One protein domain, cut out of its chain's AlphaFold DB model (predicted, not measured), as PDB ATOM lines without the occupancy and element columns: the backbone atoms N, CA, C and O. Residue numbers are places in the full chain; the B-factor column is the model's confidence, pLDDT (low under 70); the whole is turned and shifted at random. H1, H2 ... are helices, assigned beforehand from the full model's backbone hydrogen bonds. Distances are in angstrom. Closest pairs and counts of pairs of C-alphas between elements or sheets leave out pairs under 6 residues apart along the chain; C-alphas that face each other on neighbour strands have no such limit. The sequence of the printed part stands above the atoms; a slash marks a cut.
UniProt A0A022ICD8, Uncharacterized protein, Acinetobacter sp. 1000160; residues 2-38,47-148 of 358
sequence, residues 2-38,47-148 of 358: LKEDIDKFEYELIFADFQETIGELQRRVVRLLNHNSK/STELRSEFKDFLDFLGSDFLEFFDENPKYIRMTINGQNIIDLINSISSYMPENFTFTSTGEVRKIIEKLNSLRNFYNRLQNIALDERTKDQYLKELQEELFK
ATOM      1  N   LEU A   2      39.731 -22.269 -57.706       36.56
ATOM      2  CA  LEU A   2      39.637 -21.063 -56.849       36.56
ATOM      3  C   LEU A   2      38.776 -21.212 -55.576       36.56
ATOM      4  O   LEU A   2      39.061 -20.558 -54.586       36.56
ATOM      5  N   LYS A   3      37.746 -22.067 -55.587       46.59
ATOM      6  CA  LYS A   3      36.886 -22.315 -54.417       46.59
ATOM      7  C   LYS A   3      37.458 -23.361 -53.447       46.59
ATOM      8  O   LYS A   3      37.380 -23.164 -52.246       46.59
ATOM      9  N   GLU A   4      38.104 -24.408 -53.963       51.97
ATOM     10  CA  GLU A   4      38.799 -25.412 -53.132       51.97
ATOM     11  C   GLU A   4      39.980 -24.802 -52.374       51.97
ATOM     12  O   GLU A   4      40.230 -25.166 -51.229       51.97
ATOM     13  N   ASP A   5      40.684 -23.849 -52.991       46.84
ATOM     14  CA  ASP A   5      41.805 -23.159 -52.350       46.84
ATOM     15  C   ASP A   5      41.335 -22.209 -51.232       46.84
ATOM     16  O   ASP A   5      42.031 -22.043 -50.231       46.84
ATOM     17  N   ILE A   6      40.137 -21.626 -51.370       54.12
ATOM     18  CA  ILE A   6      39.512 -20.779 -50.342       54.12
ATOM     19  C   ILE A   6      39.022 -21.630 -49.170       54.12
ATOM     20  O   ILE A   6      39.350 -21.316 -48.027       54.12
ATOM     21  N   ASP A   7      38.317 -22.730 -49.448       61.22
ATOM     22  CA  ASP A   7      37.819 -23.637 -48.408       61.22
ATOM     23  C   ASP A   7      39.001 -24.207 -47.598       61.22
ATOM     24  O   ASP A   7      38.987 -24.203 -46.368       61.22
ATOM     25  N   LYS A   8      40.092 -24.602 -48.271       65.50
ATOM     26  CA  LYS A   8      41.316 -25.091 -47.619       65.50
ATOM     27  C   LYS A   8      41.985 -24.038 -46.724       65.50
ATOM     28  O   LYS A   8      42.432 -24.370 -45.628       65.50
ATOM     29  N   PHE A   9      42.049 -22.786 -47.171       64.06
ATOM     30  CA  PHE A   9      42.629 -21.694 -46.388       64.06
ATOM     31  C   PHE A   9      41.797 -21.376 -45.135       64.06
ATOM     32  O   PHE A   9      42.348 -21.148 -44.058       64.06
ATOM     33  N   GLU A  10      40.468 -21.407 -45.251       67.06
ATOM     34  CA  GLU A  10      39.560 -21.197 -44.121       67.06
ATOM     35  C   GLU A  10      39.678 -22.328 -43.085       67.06
ATOM     36  O   GLU A  10      39.745 -22.065 -41.881       67.06
ATOM     37  N   TYR A  11      39.832 -23.575 -43.546       66.81
ATOM     38  CA  TYR A  11      40.141 -24.721 -42.691       66.81
ATOM     39  C   TYR A  11      41.463 -24.564 -41.934       66.81
ATOM     40  O   TYR A  11      41.502 -24.805 -40.729       66.81
ATOM     41  N   GLU A  12      42.540 -24.152 -42.608       70.88
ATOM     42  CA  GLU A  12      43.849 -23.949 -41.975       70.88
ATOM     43  C   GLU A  12      43.802 -22.847 -40.901       70.88
ATOM     44  O   GLU A  12      44.392 -23.002 -39.829       70.88
ATOM     45  N   LEU A  13      43.047 -21.771 -41.144       70.94
ATOM     46  CA  LEU A  13      42.887 -20.659 -40.205       70.94
ATOM     47  C   LEU A  13      42.082 -21.058 -38.958       70.94
ATOM     48  O   LEU A  13      42.511 -20.811 -37.830       70.94
ATOM     49  N   ILE A  14      40.927 -21.701 -39.161       68.19
ATOM     50  CA  ILE A  14      40.076 -22.222 -38.081       68.19
ATOM     51  C   ILE A  14      40.859 -23.242 -37.242       68.19
ATOM     52  O   ILE A  14      40.713 -23.312 -36.021       68.19
ATOM     53  N   PHE A  15      41.732 -24.007 -37.893       68.19
ATOM     54  CA  PHE A  15      42.545 -25.017 -37.245       68.19
ATOM     55  C   PHE A  15      43.705 -24.441 -36.413       68.19
ATOM     56  O   PHE A  15      43.956 -24.913 -35.302       68.19
ATOM     57  N   ALA A  16      44.381 -23.400 -36.902       71.81
ATOM     58  CA  ALA A  16      45.426 -22.714 -36.145       71.81
ATOM     59  C   ALA A  16      44.887 -22.130 -34.822       71.81
ATOM     60  O   ALA A  16      45.493 -22.329 -33.766       71.81
ATOM     61  N   ASP A  17      43.707 -21.502 -34.863       71.56
ATOM     62  CA  ASP A  17      43.024 -20.935 -33.687       71.56
ATOM     63  C   ASP A  17      42.651 -22.016 -32.650       71.56
ATOM     64  O   ASP A  17      42.770 -21.833 -31.431       71.56
ATOM     65  N   PHE A  18      42.273 -23.205 -33.124       70.69
ATOM     66  CA  PHE A  18      41.995 -24.356 -32.269       70.69
ATOM     67  C   PHE A  18      43.242 -24.883 -31.556       70.69
ATOM     68  O   PHE A  18      43.210 -25.100 -30.340       70.69
ATOM     69  N   GLN A  19      44.347 -25.076 -32.285       67.56
ATOM     70  CA  GLN A  19      45.602 -25.545 -31.691       67.56
ATOM     71  C   GLN A  19      46.111 -24.573 -30.624       67.56
ATOM     72  O   GLN A  19      46.557 -24.999 -29.554       67.56
ATOM     73  N   GLU A  20      46.007 -23.271 -30.893       75.94
ATOM     74  CA  GLU A  20      46.350 -22.226 -29.936       75.94
ATOM     75  C   GLU A  20      45.458 -22.298 -28.689       75.94
ATOM     76  O   GLU A  20      45.967 -22.347 -27.565       75.94
ATOM     77  N   THR A  21      44.140 -22.399 -28.875       71.31
ATOM     78  CA  THR A  21      43.151 -22.477 -27.790       71.31
ATOM     79  C   THR A  21      43.374 -23.689 -26.886       71.31
ATOM     80  O   THR A  21      43.404 -23.550 -25.659       71.31
ATOM     81  N   ILE A  22      43.599 -24.863 -27.470       66.56
ATOM     82  CA  ILE A  22      43.880 -26.098 -26.735       66.56
ATOM     83  C   ILE A  22      45.233 -26.033 -26.014       66.56
ATOM     84  O   ILE A  22      45.324 -26.378 -24.833       66.56
ATOM     85  N   GLY A  23      46.282 -25.539 -26.679       70.06
ATOM     86  CA  GLY A  23      47.600 -25.385 -26.064       70.06
ATOM     87  C   GLY A  23      47.593 -24.384 -24.903       70.06
ATOM     88  O   GLY A  23      48.262 -24.576 -23.884       70.06
ATOM     89  N   GLU A  24      46.822 -23.302 -25.005       73.12
ATOM     90  CA  GLU A  24      46.592 -22.379 -23.893       73.12
ATOM     91  C   GLU A  24      45.807 -23.008 -22.745       73.12
ATOM     92  O   GLU A  24      46.194 -22.824 -21.587       73.12
ATOM     93  N   LEU A  25      44.747 -23.761 -23.053       68.62
ATOM     94  CA  LEU A  25      43.942 -24.461 -22.060       68.62
ATOM     95  C   LEU A  25      44.804 -25.444 -21.262       68.62
ATOM     96  O   LEU A  25      44.849 -25.358 -20.035       68.62
ATOM     97  N   GLN A  26      45.581 -26.289 -21.944       68.12
ATOM     98  CA  GLN A  26      46.512 -27.224 -21.310       68.12
ATOM     99  C   GLN A  26      47.509 -26.492 -20.401       68.12
ATOM    100  O   GLN A  26      47.658 -26.841 -19.230       68.12
ATOM    101  N   ARG A  27      48.162 -25.430 -20.896       74.38
ATOM    102  CA  ARG A  27      49.124 -24.639 -20.105       74.38
ATOM    103  C   ARG A  27      48.491 -23.998 -18.872       74.38
ATOM    104  O   ARG A  27      49.178 -23.786 -17.874       74.38
ATOM    105  N   ARG A  28      47.211 -23.624 -18.927       67.31
ATOM    106  CA  ARG A  28      46.482 -23.056 -17.781       67.31
ATOM    107  C   ARG A  28      46.102 -24.132 -16.773       67.31
ATOM    108  O   ARG A  28      46.384 -23.947 -15.595       67.31
ATOM    109  N   VAL A  29      45.566 -25.261 -17.230       64.31
ATOM    110  CA  VAL A  29      45.216 -26.405 -16.374       64.31
ATOM    111  C   VAL A  29      46.456 -26.938 -15.650       64.31
ATOM    112  O   VAL A  29      46.453 -27.039 -14.428       64.31
ATOM    113  N   VAL A  30      47.565 -27.158 -16.365       69.06
ATOM    114  CA  VAL A  30      48.834 -27.616 -15.767       69.06
ATOM    115  C   VAL A  30      49.387 -26.605 -14.757       69.06
ATOM    116  O   VAL A  30      49.848 -26.995 -13.686       69.06
ATOM    117  N   ARG A  31      49.326 -25.297 -15.055       70.62
ATOM    118  CA  ARG A  31      49.739 -24.257 -14.095       70.62
ATOM    119  C   ARG A  31      48.880 -24.274 -12.838       70.62
ATOM    120  O   ARG A  31      49.441 -24.200 -11.750       70.62
ATOM    121  N   LEU A  32      47.562 -24.395 -12.985       63.75
ATOM    122  CA  LEU A  32      46.650 -24.495 -11.850       63.75
ATOM    123  C   LEU A  32      46.947 -25.731 -11.004       63.75
ATOM    124  O   LEU A  32      47.009 -25.603  -9.791       63.75
ATOM    125  N   LEU A  33      47.201 -26.890 -11.614       62.22
ATOM    126  CA  LEU A  33      47.537 -28.124 -10.897       62.22
ATOM    127  C   LEU A  33      48.869 -28.012 -10.139       62.22
ATOM    128  O   LEU A  33      48.949 -28.360  -8.960       62.22
ATOM    129  N   ASN A  34      49.903 -27.460 -10.781       66.75
ATOM    130  CA  ASN A  34      51.241 -27.347 -10.196       66.75
ATOM    131  C   ASN A  34      51.339 -26.302  -9.074       66.75
ATOM    132  O   ASN A  34      52.166 -26.454  -8.178       66.75
ATOM    133  N   HIS A  35      50.526 -25.241  -9.105       62.50
ATOM    134  CA  HIS A  35      50.531 -24.215  -8.052       62.50
ATOM    135  C   HIS A  35      49.732 -24.605  -6.799       62.50
ATOM    136  O   HIS A  35      49.889 -23.967  -5.762       62.50
ATOM    137  N   ASN A  36      48.896 -25.644  -6.870       53.97
ATOM    138  CA  ASN A  36      47.828 -25.852  -5.895       53.97
ATOM    139  C   ASN A  36      47.923 -27.152  -5.073       53.97
ATOM    140  O   ASN A  36      47.117 -27.331  -4.163       53.97
ATOM    141  N   SER A  37      48.919 -28.024  -5.275       49.94
ATOM    142  CA  SER A  37      49.004 -29.307  -4.540       49.94
ATOM    143  C   SER A  37      49.098 -29.186  -3.007       49.94
ATOM    144  O   SER A  37      48.831 -30.158  -2.310       49.94
ATOM    145  N   LYS A  38      49.431 -28.003  -2.466       49.97
ATOM    146  CA  LYS A  38      49.449 -27.710  -1.017       49.97
ATOM    147  C   LYS A  38      48.393 -26.699  -0.541       49.97
ATOM    148  O   LYS A  38      48.352 -26.401   0.645       49.97
ATOM    149  N   SER A  47      30.839 -22.785  -5.546       56.12
ATOM    150  CA  SER A  47      30.296 -22.352  -6.838       56.12
ATOM    151  C   SER A  47      29.770 -23.568  -7.596       56.12
ATOM    152  O   SER A  47      30.421 -24.098  -8.498       56.12
ATOM    153  N   THR A  48      28.597 -24.044  -7.189       65.06
ATOM    154  CA  THR A  48      27.867 -25.149  -7.826       65.06
ATOM    155  C   THR A  48      27.670 -24.934  -9.328       65.06
ATOM    156  O   THR A  48      27.823 -25.885 -10.086       65.06
ATOM    157  N   GLU A  49      27.427 -23.694  -9.757       66.00
ATOM    158  CA  GLU A  49      27.220 -23.296 -11.161       66.00
ATOM    159  C   GLU A  49      28.458 -23.543 -12.044       66.00
ATOM    160  O   GLU A  49      28.376 -24.127 -13.122       66.00
ATOM    161  N   LEU A  50      29.642 -23.213 -11.530       64.25
ATOM    162  CA  LEU A  50      30.915 -23.467 -12.210       64.25
ATOM    163  C   LEU A  50      31.228 -24.957 -12.333       64.25
ATOM    164  O   LEU A  50      31.789 -25.406 -13.329       64.25
ATOM    165  N   ARG A  51      30.869 -25.731 -11.305       64.19
ATOM    166  CA  ARG A  51      31.057 -27.181 -11.310       64.19
ATOM    167  C   ARG A  51      30.131 -27.850 -12.325       64.19
ATOM    168  O   ARG A  51      30.570 -28.791 -12.978       64.19
ATOM    169  N   SER A  52      28.895 -27.365 -12.476       73.56
ATOM    170  CA  SER A  52      27.983 -27.848 -13.518       73.56
ATOM    171  C   SER A  52      28.460 -27.476 -14.917       73.56
ATOM    172  O   SER A  52      28.595 -28.375 -15.730       73.56
ATOM    173  N   GLU A  53      28.833 -26.218 -15.183       68.69
ATOM    174  CA  GLU A  53      29.315 -25.817 -16.519       68.69
ATOM    175  C   GLU A  53      30.551 -26.615 -16.955       68.69
ATOM    176  O   GLU A  53      30.683 -27.011 -18.115       68.69
ATOM    177  N   PHE A  54      31.460 -26.877 -16.015       66.94
ATOM    178  CA  PHE A  54      32.657 -27.655 -16.301       66.94
ATOM    179  C   PHE A  54      32.343 -29.135 -16.541       66.94
ATOM    180  O   PHE A  54      32.923 -29.752 -17.433       66.94
ATOM    181  N   LYS A  55      31.418 -29.709 -15.763       74.88
ATOM    182  CA  LYS A  55      30.952 -31.082 -15.963       74.88
ATOM    183  C   LYS A  55      30.258 -31.234 -17.318       74.88
ATOM    184  O   LYS A  55      30.632 -32.121 -18.071       74.88
ATOM    185  N   ASP A  56      29.353 -30.322 -17.660       79.50
ATOM    186  CA  ASP A  56      28.656 -30.301 -18.949       79.50
ATOM    187  C   ASP A  56      29.640 -30.219 -20.125       79.50
ATOM    188  O   ASP A  56      29.395 -30.747 -21.209       79.50
ATOM    189  N   PHE A  57      30.777 -29.549 -19.929       75.19
ATOM    190  CA  PHE A  57      31.842 -29.507 -20.920       75.19
ATOM    191  C   PHE A  57      32.631 -30.822 -21.019       75.19
ATOM    192  O   PHE A  57      32.962 -31.242 -22.126       75.19
ATOM    193  N   LEU A  58      32.944 -31.473 -19.895       71.62
ATOM    194  CA  LEU A  58      33.595 -32.787 -19.908       71.62
ATOM    195  C   LEU A  58      32.699 -33.846 -20.553       71.62
ATOM    196  O   LEU A  58      33.192 -34.646 -21.344       71.62
ATOM    197  N   ASP A  59      31.398 -33.804 -20.269       78.25
ATOM    198  CA  ASP A  59      30.408 -34.680 -20.891       78.25
ATOM    199  C   ASP A  59      30.355 -34.422 -22.411       78.25
ATOM    200  O   ASP A  59      30.470 -35.361 -23.193       78.25
ATOM    201  N   PHE A  60      30.335 -33.150 -22.839       81.81
ATOM    202  CA  PHE A  60      30.450 -32.754 -24.253       81.81
ATOM    203  C   PHE A  60      31.732 -33.270 -24.932       81.81
ATOM    204  O   PHE A  60      31.689 -33.725 -26.076       81.81
ATOM    205  N   LEU A  61      32.881 -33.194 -24.249       74.12
ATOM    206  CA  LEU A  61      34.136 -33.733 -24.774       74.12
ATOM    207  C   LEU A  61      34.096 -35.259 -24.891       74.12
ATOM    208  O   LEU A  61      34.677 -35.802 -25.823       74.12
ATOM    209  N   GLY A  62      33.455 -35.936 -23.939       73.50
ATOM    210  CA  GLY A  62      33.410 -37.391 -23.869       73.50
ATOM    211  C   GLY A  62      32.473 -38.030 -24.891       73.50
ATOM    212  O   GLY A  62      32.860 -39.020 -25.507       73.50
ATOM    213  N   SER A  63      31.261 -37.494 -25.069       80.31
ATOM    214  CA  SER A  63      30.276 -38.060 -25.999       80.31
ATOM    215  C   SER A  63      30.419 -37.463 -27.394       80.31
ATOM    216  O   SER A  63      30.942 -38.104 -28.299       80.31
ATOM    217  N   ASP A  64      30.019 -36.206 -27.551       81.00
ATOM    218  CA  ASP A  64      29.708 -35.637 -28.861       81.00
ATOM    219  C   ASP A  64      30.983 -35.325 -29.640       81.00
ATOM    220  O   ASP A  64      31.081 -35.561 -30.845       81.00
ATOM    221  N   PHE A  65      31.990 -34.803 -28.935       79.81
ATOM    222  CA  PHE A  65      33.257 -34.435 -29.546       79.81
ATOM    223  C   PHE A  65      33.999 -35.678 -30.048       79.81
ATOM    224  O   PHE A  65      34.330 -35.747 -31.228       79.81
ATOM    225  N   LEU A  66      34.243 -36.670 -29.186       77.06
ATOM    226  CA  LEU A  66      34.980 -37.877 -29.578       77.06
ATOM    227  C   LEU A  66      34.239 -38.694 -30.645       77.06
ATOM    228  O   LEU A  66      34.867 -39.077 -31.629       77.06
ATOM    229  N   GLU A  67      32.922 -38.885 -30.512       83.50
ATOM    230  CA  GLU A  67      32.109 -39.616 -31.497       83.50
ATOM    231  C   GLU A  67      32.165 -38.959 -32.886       83.50
ATOM    232  O   GLU A  67      32.404 -39.634 -33.890       83.50
ATOM    233  N   PHE A  68      32.045 -37.628 -32.960       83.25
ATOM    234  CA  PHE A  68      32.173 -36.898 -34.223       83.25
ATOM    235  C   PHE A  68      33.522 -37.138 -34.898       83.25
ATOM    236  O   PHE A  68      33.596 -37.318 -36.117       83.25
ATOM    237  N   PHE A  69      34.599 -37.094 -34.120       79.75
ATOM    238  CA  PHE A  69      35.936 -37.282 -34.647       79.75
ATOM    239  C   PHE A  69      36.132 -38.729 -35.117       79.75
ATOM    240  O   PHE A  69      36.671 -38.921 -36.210       79.75
ATOM    241  N   ASP A  70      35.647 -39.723 -34.368       78.38
ATOM    242  CA  ASP A  70      35.700 -41.140 -34.756       78.38
ATOM    243  C   ASP A  70      34.971 -41.399 -36.083       78.38
ATOM    244  O   ASP A  70      35.491 -42.095 -36.959       78.38
ATOM    245  N   GLU A  71      33.806 -40.778 -36.286       81.69
ATOM    246  CA  GLU A  71      33.078 -40.843 -37.557       81.69
ATOM    247  C   GLU A  71      33.760 -40.073 -38.697       81.69
ATOM    248  O   GLU A  71      33.547 -40.372 -39.877       81.69
ATOM    249  N   ASN A  72      34.565 -39.061 -38.372       79.00
ATOM    250  CA  ASN A  72      35.173 -38.160 -39.346       79.00
ATOM    251  C   ASN A  72      36.703 -38.079 -39.162       79.00
ATOM    252  O   ASN A  72      37.261 -36.994 -38.947       79.00
ATOM    253  N   PRO A  73      37.433 -39.198 -39.354       73.12
ATOM    254  CA  PRO A  73      38.858 -39.309 -39.039       73.12
ATOM    255  C   PRO A  73      39.758 -38.410 -39.901       73.12
ATOM    256  O   PRO A  73      40.925 -38.185 -39.575       73.12
ATOM    257  N   LYS A  74      39.228 -37.853 -40.997       76.00
ATOM    258  CA  LYS A  74      39.904 -36.820 -41.797       76.00
ATOM    259  C   LYS A  74      40.201 -35.547 -40.994       76.00
ATOM    260  O   LYS A  74      41.183 -34.879 -41.300       76.00
ATOM    261  N   TYR A  75      39.424 -35.270 -39.946       70.88
ATOM    262  CA  TYR A  75      39.657 -34.161 -39.019       70.88
ATOM    263  C   TYR A  75      40.469 -34.584 -37.769       70.88
ATOM    264  O   TYR A  75      40.876 -33.717 -37.001       70.88
ATOM    265  N   ILE A  76      40.737 -35.892 -37.572       59.72
ATOM    266  CA  ILE A  76      41.476 -36.464 -36.417       59.72
ATOM    267  C   ILE A  76      42.997 -36.411 -36.565       59.72
ATOM    268  O   ILE A  76      43.689 -36.382 -35.550       59.72
ATOM    269  N   ARG A  77      43.554 -36.464 -37.787       56.00
ATOM    270  CA  ARG A  77      45.005 -36.689 -38.047       56.00
ATOM    271  C   ARG A  77      45.943 -35.554 -37.598       56.00
ATOM    272  O   ARG A  77      47.057 -35.407 -38.092       56.00
ATOM    273  N   MET A  78      45.504 -34.762 -36.645       55.78
ATOM    274  CA  MET A  78      46.179 -33.635 -36.065       55.78
ATOM    275  C   MET A  78      46.899 -34.043 -34.781       55.78
ATOM    276  O   MET A  78      46.286 -34.359 -33.763       55.78
ATOM    277  N   THR A  79      48.224 -33.963 -34.806       54.84
ATOM    278  CA  THR A  79      49.038 -33.978 -33.591       54.84
ATOM    279  C   THR A  79      49.282 -32.545 -33.118       54.84
ATOM    280  O   THR A  79      49.826 -31.741 -33.876       54.84
ATOM    281  N   ILE A  80      48.943 -32.215 -31.872       53.66
ATOM    282  CA  ILE A  80      49.333 -30.952 -31.227       53.66
ATOM    283  C   ILE A  80      50.626 -31.227 -30.463       53.66
ATOM    284  O   ILE A  80      50.644 -32.054 -29.557       53.66
ATOM    285  N   ASN A  81      51.730 -30.585 -30.855       55.00
ATOM    286  CA  ASN A  81      53.064 -30.851 -30.291       55.00
ATOM    287  C   ASN A  81      53.457 -32.348 -30.297       55.00
ATOM    288  O   ASN A  81      54.137 -32.818 -29.389       55.00
ATOM    289  N   GLY A  82      53.009 -33.109 -31.301       60.06
ATOM    290  CA  GLY A  82      53.278 -34.549 -31.409       60.06
ATOM    291  C   GLY A  82      52.343 -35.458 -30.598       60.06
ATOM    292  O   GLY A  82      52.487 -36.673 -30.688       60.06
ATOM    293  N   GLN A  83      51.377 -34.913 -29.850       59.81
ATOM    294  CA  GLN A  83      50.353 -35.687 -29.138       59.81
ATOM    295  C   GLN A  83      49.031 -35.685 -29.902       59.81
ATOM    296  O   GLN A  83      48.634 -34.657 -30.458       59.81
ATOM    297  N   ASN A  84      48.343 -36.828 -29.932       68.00
ATOM    298  CA  ASN A  84      47.000 -36.912 -30.493       68.00
ATOM    299  C   ASN A  84      46.040 -36.056 -29.645       68.00
ATOM    300  O   ASN A  84      46.136 -36.038 -28.418       68.00
ATOM    301  N   ILE A  85      45.120 -35.334 -30.286       64.31
ATOM    302  CA  ILE A  85      44.101 -34.520 -29.601       64.31
ATOM    303  C   ILE A  85      43.278 -35.366 -28.618       64.31
ATOM    304  O   ILE A  85      42.962 -34.892 -27.530       64.31
ATOM    305  N   ILE A  86      42.992 -36.621 -28.965       66.00
ATOM    306  CA  ILE A  86      42.290 -37.575 -28.101       66.00
ATOM    307  C   ILE A  86      43.121 -37.857 -26.843       66.00
ATOM    308  O   ILE A  86      42.604 -37.768 -25.732       66.00
ATOM    309  N   ASP A  87      44.426 -38.099 -26.991       70.69
ATOM    310  CA  ASP A  87      45.333 -38.316 -25.854       70.69
ATOM    311  C   ASP A  87      45.415 -37.077 -24.961       70.69
ATOM    312  O   ASP A  87      45.474 -37.182 -23.737       70.69
ATOM    313  N   LEU A  88      45.390 -35.889 -25.562       66.19
ATOM    314  CA  LEU A  88      45.424 -34.620 -24.851       66.19
ATOM    315  C   LEU A  88      44.130 -34.360 -24.065       66.19
ATOM    316  O   LEU A  88      44.187 -33.924 -22.916       66.19
ATOM    317  N   ILE A  89      42.972 -34.655 -24.657       65.44
ATOM    318  CA  ILE A  89      41.663 -34.564 -23.999       65.44
ATOM    319  C   ILE A  89      41.581 -35.564 -22.845       65.44
ATOM    320  O   ILE A  89      41.228 -35.181 -21.730       65.44
ATOM    321  N   ASN A  90      42.005 -36.807 -23.077       68.81
ATOM    322  CA  ASN A  90      42.081 -37.845 -22.049       68.81
ATOM    323  C   ASN A  90      43.067 -37.480 -20.933       68.81
ATOM    324  O   ASN A  90      42.843 -37.775 -19.761       68.81
ATOM    325  N   SER A  91      44.149 -36.780 -21.271       68.00
ATOM    326  CA  SER A  91      45.074 -36.237 -20.282       68.00
ATOM    327  C   SER A  91      44.363 -35.203 -19.409       68.00
ATOM    328  O   SER A  91      44.364 -35.334 -18.187       68.00
ATOM    329  N   ILE A  92      43.700 -34.210 -20.009       64.69
ATOM    330  CA  ILE A  92      42.973 -33.160 -19.277       64.69
ATOM    331  C   ILE A  92      41.879 -33.756 -18.375       64.69
ATOM    332  O   ILE A  92      41.747 -33.307 -17.234       64.69
ATOM    333  N   SER A  93      41.145 -34.774 -18.838       63.78
ATOM    334  CA  SER A  93      40.129 -35.456 -18.025       63.78
ATOM    335  C   SER A  93      40.747 -36.257 -16.874       63.78
ATOM    336  O   SER A  93      40.243 -36.200 -15.755       63.78
ATOM    337  N   SER A  94      41.884 -36.928 -17.102       66.56
ATOM    338  CA  SER A  94      42.582 -37.717 -16.073       66.56
ATOM    339  C   SER A  94      43.234 -36.878 -14.966       66.56
ATOM    340  O   SER A  94      43.372 -37.343 -13.836       66.56
ATOM    341  N   TYR A  95      43.625 -35.633 -15.261       59.50
ATOM    342  CA  TYR A  95      44.281 -34.746 -14.295       59.50
ATOM    343  C   TYR A  95      43.307 -34.005 -13.362       59.50
ATOM    344  O   TYR A  95      43.755 -33.256 -12.492       59.50
ATOM    345  N   MET A  96      41.994 -34.192 -13.517       54.81
ATOM    346  CA  MET A  96      40.977 -33.487 -12.734       54.81
ATOM    347  C   MET A  96      40.380 -34.390 -11.646       54.81
ATOM    348  O   MET A  96      39.572 -35.263 -11.952       54.81
ATOM    349  N   PRO A  97      40.727 -34.192 -10.361       58.22
ATOM    350  CA  PRO A  97      40.042 -34.883  -9.278       58.22
ATOM    351  C   PRO A  97      38.590 -34.396  -9.166       58.22
ATOM    352  O   PRO A  97      38.318 -33.206  -9.326       58.22
ATOM    353  N   GLU A  98      37.662 -35.291  -8.803       55.03
ATOM    354  CA  GLU A  98      36.216 -35.008  -8.660       55.03
ATOM    355  C   GLU A  98      35.889 -33.818  -7.727       55.03
ATOM    356  O   GLU A  98      34.784 -33.269  -7.772       55.03
ATOM    357  N   ASN A  99      36.859 -33.388  -6.913       56.34
ATOM    358  CA  ASN A  99      36.731 -32.386  -5.852       56.34
ATOM    359  C   ASN A  99      37.585 -31.123  -6.088       56.34
ATOM    360  O   ASN A  99      38.030 -30.493  -5.130       56.34
ATOM    361  N   PHE A 100      37.859 -30.757  -7.343       59.22
ATOM    362  CA  PHE A 100      38.683 -29.588  -7.661       59.22
ATOM    363  C   PHE A 100      38.052 -28.270  -7.163       59.22
ATOM    364  O   PHE A 100      36.914 -27.948  -7.507       59.22
ATOM    365  N   THR A 101      38.793 -27.495  -6.366       53.94
ATOM    366  CA  THR A 101      38.389 -26.164  -5.885       53.94
ATOM    367  C   THR A 101      39.207 -25.081  -6.581       53.94
ATOM    368  O   THR A 101      40.426 -25.171  -6.727       53.94
ATOM    369  N   PHE A 102      38.536 -24.033  -7.054       57.25
ATOM    370  CA  PHE A 102      39.195 -22.947  -7.769       57.25
ATOM    371  C   PHE A 102      39.646 -21.840  -6.813       57.25
ATOM    372  O   PHE A 102      38.871 -21.350  -5.997       57.25
ATOM    373  N   THR A 103      40.900 -21.407  -6.944       53.12
ATOM    374  CA  THR A 103      41.540 -20.449  -6.026       53.12
ATOM    375  C   THR A 103      41.413 -18.982  -6.465       53.12
ATOM    376  O   THR A 103      41.716 -18.085  -5.683       53.12
ATOM    377  N   SER A 104      40.946 -18.704  -7.692       58.16
ATOM    378  CA  SER A 104      40.749 -17.340  -8.217       58.16
ATOM    379  C   SER A 104      39.679 -17.290  -9.310       58.16
ATOM    380  O   SER A 104      39.832 -17.916 -10.358       58.16
ATOM    381  N   THR A 105      38.631 -16.482  -9.111       61.72
ATOM    382  CA  THR A 105      37.525 -16.271 -10.068       61.72
ATOM    383  C   THR A 105      37.992 -15.801 -11.453       61.72
ATOM    384  O   THR A 105      37.352 -16.105 -12.459       61.72
ATOM    385  N   GLY A 106      39.134 -15.107 -11.533       70.44
ATOM    386  CA  GLY A 106      39.685 -14.598 -12.791       70.44
ATOM    387  C   GLY A 106      40.299 -15.668 -13.701       70.44
ATOM    388  O   GLY A 106      40.192 -15.555 -14.919       70.44
ATOM    389  N   GLU A 107      40.930 -16.708 -13.151       64.56
ATOM    390  CA  GLU A 107      41.513 -17.788 -13.967       64.56
ATOM    391  C   GLU A 107      40.454 -18.792 -14.430       64.56
ATOM    392  O   GLU A 107      40.531 -19.290 -15.550       64.56
ATOM    393  N   VAL A 108      39.417 -19.014 -13.619       64.06
ATOM    394  CA  VAL A 108      38.279 -19.872 -13.985       64.06
ATOM    395  C   VAL A 108      37.516 -19.301 -15.166       64.06
ATOM    396  O   VAL A 108      37.253 -20.008 -16.133       64.06
ATOM    397  N   ARG A 109      37.229 -17.996 -15.132       68.94
ATOM    398  CA  ARG A 109      36.552 -17.311 -16.232       68.94
ATOM    399  C   ARG A 109      37.307 -17.465 -17.556       68.94
ATOM    400  O   ARG A 109      36.692 -17.769 -18.571       68.94
ATOM    401  N   LYS A 110      38.639 -17.342 -17.539       72.69
ATOM    402  CA  LYS A 110      39.479 -17.541 -18.734       72.69
ATOM    403  C   LYS A 110      39.450 -18.982 -19.242       72.69
ATOM    404  O   LYS A 110      39.577 -19.202 -20.442       72.69
ATOM    405  N   ILE A 111      39.318 -19.960 -18.346       67.44
ATOM    406  CA  ILE A 111      39.146 -21.364 -18.730       67.44
ATOM    407  C   ILE A 111      37.801 -21.536 -19.426       67.44
ATOM    408  O   ILE A 111      37.803 -21.987 -20.564       67.44
ATOM    409  N   ILE A 112      36.697 -21.090 -18.819       67.88
ATOM    410  CA  ILE A 112      35.352 -21.161 -19.420       67.88
ATOM    411  C   ILE A 112      35.312 -20.493 -20.796       67.88
ATOM    412  O   ILE A 112      34.780 -21.063 -21.741       67.88
ATOM    413  N   GLU A 113      35.908 -19.306 -20.940       73.69
ATOM    414  CA  GLU A 113      35.995 -18.607 -22.227       73.69
ATOM    415  C   GLU A 113      36.662 -19.486 -23.298       73.69
ATOM    416  O   GLU A 113      36.162 -19.579 -24.418       73.69
ATOM    417  N   LYS A 114      37.731 -20.211 -22.944       73.44
ATOM    418  CA  LYS A 114      38.411 -21.142 -23.856       73.44
ATOM    419  C   LYS A 114      37.613 -22.423 -24.113       73.44
ATOM    420  O   LYS A 114      37.630 -22.911 -25.241       73.44
ATOM    421  N   LEU A 115      36.879 -22.934 -23.123       73.25
ATOM    422  CA  LEU A 115      35.960 -24.065 -23.310       73.25
ATOM    423  C   LEU A 115      34.839 -23.708 -24.297       73.25
ATOM    424  O   LEU A 115      34.527 -24.481 -25.202       73.25
ATOM    425  N   ASN A 116      34.287 -22.501 -24.176       75.62
ATOM    426  CA  ASN A 116      33.274 -21.986 -25.091       75.62
ATOM    427  C   ASN A 116      33.831 -21.786 -26.506       75.62
ATOM    428  O   ASN A 116      33.164 -22.148 -27.475       75.62
ATOM    429  N   SER A 117      35.062 -21.283 -26.648       75.25
ATOM    430  CA  SER A 117      35.745 -21.241 -27.950       75.25
ATOM    431  C   SER A 117      35.884 -22.632 -28.571       75.25
ATOM    432  O   SER A 117      35.630 -22.794 -29.763       75.25
ATOM    433  N   LEU A 118      36.208 -23.649 -27.767       74.69
ATOM    434  CA  LEU A 118      36.317 -25.028 -28.240       74.69
ATOM    435  C   LEU A 118      34.977 -25.588 -28.732       74.69
ATOM    436  O   LEU A 118      34.906 -26.184 -29.805       74.69
ATOM    437  N   ARG A 119      33.904 -25.360 -27.970       78.25
ATOM    438  CA  ARG A 119      32.545 -25.750 -28.364       78.25
ATOM    439  C   ARG A 119      32.122 -25.056 -29.662       78.25
ATOM    440  O   ARG A 119      31.565 -25.692 -30.551       78.25
ATOM    441  N   ASN A 120      32.435 -23.769 -29.809       81.81
ATOM    442  CA  ASN A 120      32.154 -23.025 -31.038       81.81
ATOM    443  C   ASN A 120      32.923 -23.579 -32.243       81.81
ATOM    444  O   ASN A 120      32.363 -23.666 -33.334       81.81
ATOM    445  N   PHE A 121      34.181 -23.972 -32.053       78.81
ATOM    446  CA  PHE A 121      34.968 -24.639 -33.087       78.81
ATOM    447  C   PHE A 121      34.347 -25.979 -33.501       78.81
ATOM    448  O   PHE A 121      34.156 -26.216 -34.692       78.81
ATOM    449  N   TYR A 122      33.972 -26.819 -32.533       81.75
ATOM    450  CA  TYR A 122      33.298 -28.090 -32.799       81.75
ATOM    451  C   TYR A 122      32.024 -27.892 -33.633       81.75
ATOM    452  O   TYR A 122      31.867 -28.521 -34.677       81.75
ATOM    453  N   ASN A 123      31.172 -26.939 -33.245       84.81
ATOM    454  CA  ASN A 123      29.947 -26.627 -33.982       84.81
ATOM    455  C   ASN A 123      30.236 -26.192 -35.431       84.81
ATOM    456  O   ASN A 123      29.496 -26.540 -36.349       84.81
ATOM    457  N   ARG A 124      31.322 -25.439 -35.662       81.75
ATOM    458  CA  ARG A 124      31.746 -25.060 -37.020       81.75
ATOM    459  C   ARG A 124      32.171 -26.278 -37.833       81.75
ATOM    460  O   ARG A 124      31.696 -26.426 -38.953       81.75
ATOM    461  N   LEU A 125      33.001 -27.160 -37.276       79.44
ATOM    462  CA  LEU A 125      33.414 -28.385 -37.968       79.44
ATOM    463  C   LEU A 125      32.229 -29.293 -38.299       79.44
ATOM    464  O   LEU A 125      32.160 -29.816 -39.408       79.44
ATOM    465  N   GLN A 126      31.284 -29.441 -37.373       84.62
ATOM    466  CA  GLN A 126      30.085 -30.243 -37.593       84.62
ATOM    467  C   GLN A 126      29.257 -29.704 -38.766       84.62
ATOM    468  O   GLN A 126      28.851 -30.469 -39.639       84.62
ATOM    469  N   ASN A 127      29.067 -28.383 -38.834       85.69
ATOM    470  CA  ASN A 127      28.358 -27.744 -39.943       85.69
ATOM    471  C   ASN A 127      29.063 -27.965 -41.285       85.69
ATOM    472  O   ASN A 127      28.394 -28.239 -42.280       85.69
ATOM    473  N   ILE A 128      30.396 -27.892 -41.321       83.00
ATOM    474  CA  ILE A 128      31.135 -28.125 -42.566       83.00
ATOM    475  C   ILE A 128      31.057 -29.603 -42.978       83.00
ATOM    476  O   ILE A 128      30.820 -29.906 -44.146       83.00
ATOM    477  N   ALA A 129      31.174 -30.534 -42.029       80.94
ATOM    478  CA  ALA A 129      31.038 -31.963 -42.302       80.94
ATOM    479  C   ALA A 129      29.640 -32.322 -42.846       80.94
ATOM    480  O   ALA A 129      29.520 -33.148 -43.753       80.94
ATOM    481  N   LEU A 130      28.584 -31.688 -42.322       85.12
ATOM    482  CA  LEU A 130      27.219 -31.828 -42.837       85.12
ATOM    483  C   LEU A 130      27.091 -31.267 -44.258       85.12
ATOM    484  O   LEU A 130      26.556 -31.948 -45.133       85.12
ATOM    485  N   ASP A 131      27.615 -30.069 -44.515       84.25
ATOM    486  CA  ASP A 131      27.584 -29.448 -45.844       84.25
ATOM    487  C   ASP A 131      28.330 -30.299 -46.888       84.25
ATOM    488  O   ASP A 131      27.818 -30.526 -47.984       84.25
ATOM    489  N   GLU A 132      29.482 -30.877 -46.536       80.12
ATOM    490  CA  GLU A 132      30.211 -31.818 -47.398       80.12
ATOM    491  C   GLU A 132      29.410 -33.093 -47.695       80.12
ATOM    492  O   GLU A 132      29.296 -33.473 -48.860       80.12
ATOM    493  N   ARG A 133      28.790 -33.728 -46.687       80.56
ATOM    494  CA  ARG A 133      27.930 -34.910 -46.910       80.56
ATOM    495  C   ARG A 133      26.773 -34.586 -47.859       80.56
ATOM    496  O   ARG A 133      26.450 -35.388 -48.736       80.56
ATOM    497  N   THR A 134      26.171 -33.408 -47.703       80.69
ATOM    498  CA  THR A 134      25.054 -32.960 -48.546       80.69
ATOM    499  C   THR A 134      25.524 -32.690 -49.978       80.69
ATOM    500  O   THR A 134      24.893 -33.133 -50.938       80.69
ATOM    501  N   LYS A 135      26.681 -32.034 -50.145       80.38
ATOM    502  CA  LYS A 135      27.325 -31.825 -51.452       80.38
ATOM    503  C   LYS A 135      27.646 -33.144 -52.148       80.38
ATOM    504  O   LYS A 135      27.359 -33.272 -53.333       80.38
ATOM    505  N   ASP A 136      28.185 -34.128 -51.434       79.88
ATOM    506  CA  ASP A 136      28.506 -35.443 -51.998       79.88
ATOM    507  C   ASP A 136      27.253 -36.190 -52.474       79.88
ATOM    508  O   ASP A 136      27.282 -36.846 -53.518       79.88
ATOM    509  N   GLN A 137      26.140 -36.076 -51.743       82.50
ATOM    510  CA  GLN A 137      24.849 -36.617 -52.178       82.50
ATOM    511  C   GLN A 137      24.361 -35.935 -53.456       82.50
ATOM    512  O   GLN A 137      24.071 -36.628 -54.430       82.50
ATOM    513  N   TYR A 138      24.367 -34.599 -53.502       78.88
ATOM    514  CA  TYR A 138      23.994 -33.862 -54.710       78.88
ATOM    515  C   TYR A 138      24.905 -34.180 -55.898       78.88
ATOM    516  O   TYR A 138      24.427 -34.299 -57.022       78.88
ATOM    517  N   LEU A 139      26.211 -34.357 -55.678       77.75
ATOM    518  CA  LEU A 139      27.145 -34.748 -56.735       77.75
ATOM    519  C   LEU A 139      26.854 -36.153 -57.263       77.75
ATOM    520  O   LEU A 139      26.930 -36.361 -58.473       77.75
ATOM    521  N   LYS A 140      26.495 -37.104 -56.392       84.88
ATOM    522  CA  LYS A 140      26.077 -38.448 -56.815       84.88
ATOM    523  C   LYS A 140      24.785 -38.411 -57.625       84.88
ATOM    524  O   LYS A 140      24.750 -38.986 -58.708       84.88
ATOM    525  N   GLU A 141      23.765 -37.700 -57.150       86.94
ATOM    526  CA  GLU A 141      22.499 -37.538 -57.878       86.94
ATOM    527  C   GLU A 141      22.721 -36.873 -59.242       86.94
ATOM    528  O   GLU A 141      22.250 -37.373 -60.263       86.94
ATOM    529  N   LEU A 142      23.529 -35.809 -59.291       82.44
ATOM    530  CA  LEU A 142      23.869 -35.117 -60.533       82.44
ATOM    531  C   LEU A 142      24.647 -36.020 -61.502       82.44
ATOM    532  O   LEU A 142      24.433 -35.952 -62.711       82.44
ATOM    533  N   GLN A 143      25.545 -36.875 -61.000       81.94
ATOM    534  CA  GLN A 143      26.259 -37.855 -61.821       81.94
ATOM    535  C   GLN A 143      25.318 -38.922 -62.389       81.94
ATOM    536  O   GLN A 143      25.448 -39.277 -63.563       81.94
ATOM    537  N   GLU A 144      24.364 -39.412 -61.598       87.81
ATOM    538  CA  GLU A 144      23.349 -40.354 -62.073       87.81
ATOM    539  C   GLU A 144      22.425 -39.724 -63.120       87.81
ATOM    540  O   GLU A 144      22.143 -40.345 -64.149       87.81
ATOM    541  N   GLU A 145      21.979 -38.485 -62.906       83.69
ATOM    542  CA  GLU A 145      21.192 -37.747 -63.895       83.69
ATOM    543  C   GLU A 145      21.991 -37.468 -65.170       83.69
ATOM    544  O   GLU A 145      21.470 -37.668 -66.268       83.69
ATOM    545  N   LEU A 146      23.268 -37.090 -65.058       80.81
ATOM    546  CA  LEU A 146      24.154 -36.928 -66.214       80.81
ATOM    547  C   LEU A 146      24.330 -38.234 -66.985       80.81
ATOM    548  O   LEU A 146      24.337 -38.219 -68.217       80.81
ATOM    549  N   PHE A 147      24.458 -39.362 -66.287       85.62
ATOM    550  CA  PHE A 147      24.558 -40.669 -66.924       85.62
ATOM    551  C   PHE A 147      23.272 -41.007 -67.695       85.62
ATOM    552  O   PHE A 147      23.344 -41.326 -68.883       85.62
ATOM    553  N   LYS A 148      22.100 -40.832 -67.068       87.19
ATOM    554  CA  LYS A 148      20.785 -41.030 -67.708       87.19
ATOM    555  C   LYS A 148      20.578 -40.095 -68.901       87.19
ATOM    556  O   LYS A 148      20.114 -40.528 -69.955       87.19
TER     557      LYS A 148
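Overview. This is residues 2 to 38 and 47 to 148 of the 358 residues of an uncharacterized protein of Acinetobacter sp. 1000160 (UniProt A0A022ICD8). Four helices make a loose up-and-down bundle, each running against the one before: long H1 and H4 side by side, with H2 and short H3 closing the ring. Residues 130 to 148 of H4 stick out as an arm. The printed part has 139 residues, no named strand, class all helix, radius of gyration of the C-alphas 18.8 A, spans 73 by 27 by 23 A.

Along the chain. Find C-alpha 2 at (39.637, -21.063, -56.849); H1, residues 2 to 36, runs 51.8 A. H2 is residues 48 to 71, 34.0 A; H3, residues 85 to 94, 14.0 A. H4, residues 105 to 148, runs 64.9 A to (20.785, -41.030, -67.708).

Arrangement. Look where H1, with residues 14 to 28 alone, touches H4, with 111 to 121 alone; closest C-alphas Thr 21 and Lys 114, 6.3 A, shallow tilt of 27 degrees, opposite ways. H4, with 112 to 126 alone, touches H2: C-alphas Phe 65 and Tyr 122, 7.1 A. Hairpin H2 and H3 only just touch, 3 pairs within 8 A. O i to N i+4 pairs are within hydrogen-bond range throughout H3, and in 30 of 31 in H1, 18 of 20 in H2, 39 of 40 in H4.

Size, cuts and confidence. Residues 39 to 46 are cut out, a 20.7 A gap between C-alphas 38 and 47. H2 to H3 is a long link. Mean pLDDT of the printed part is 70.0; 67 residues are under 70.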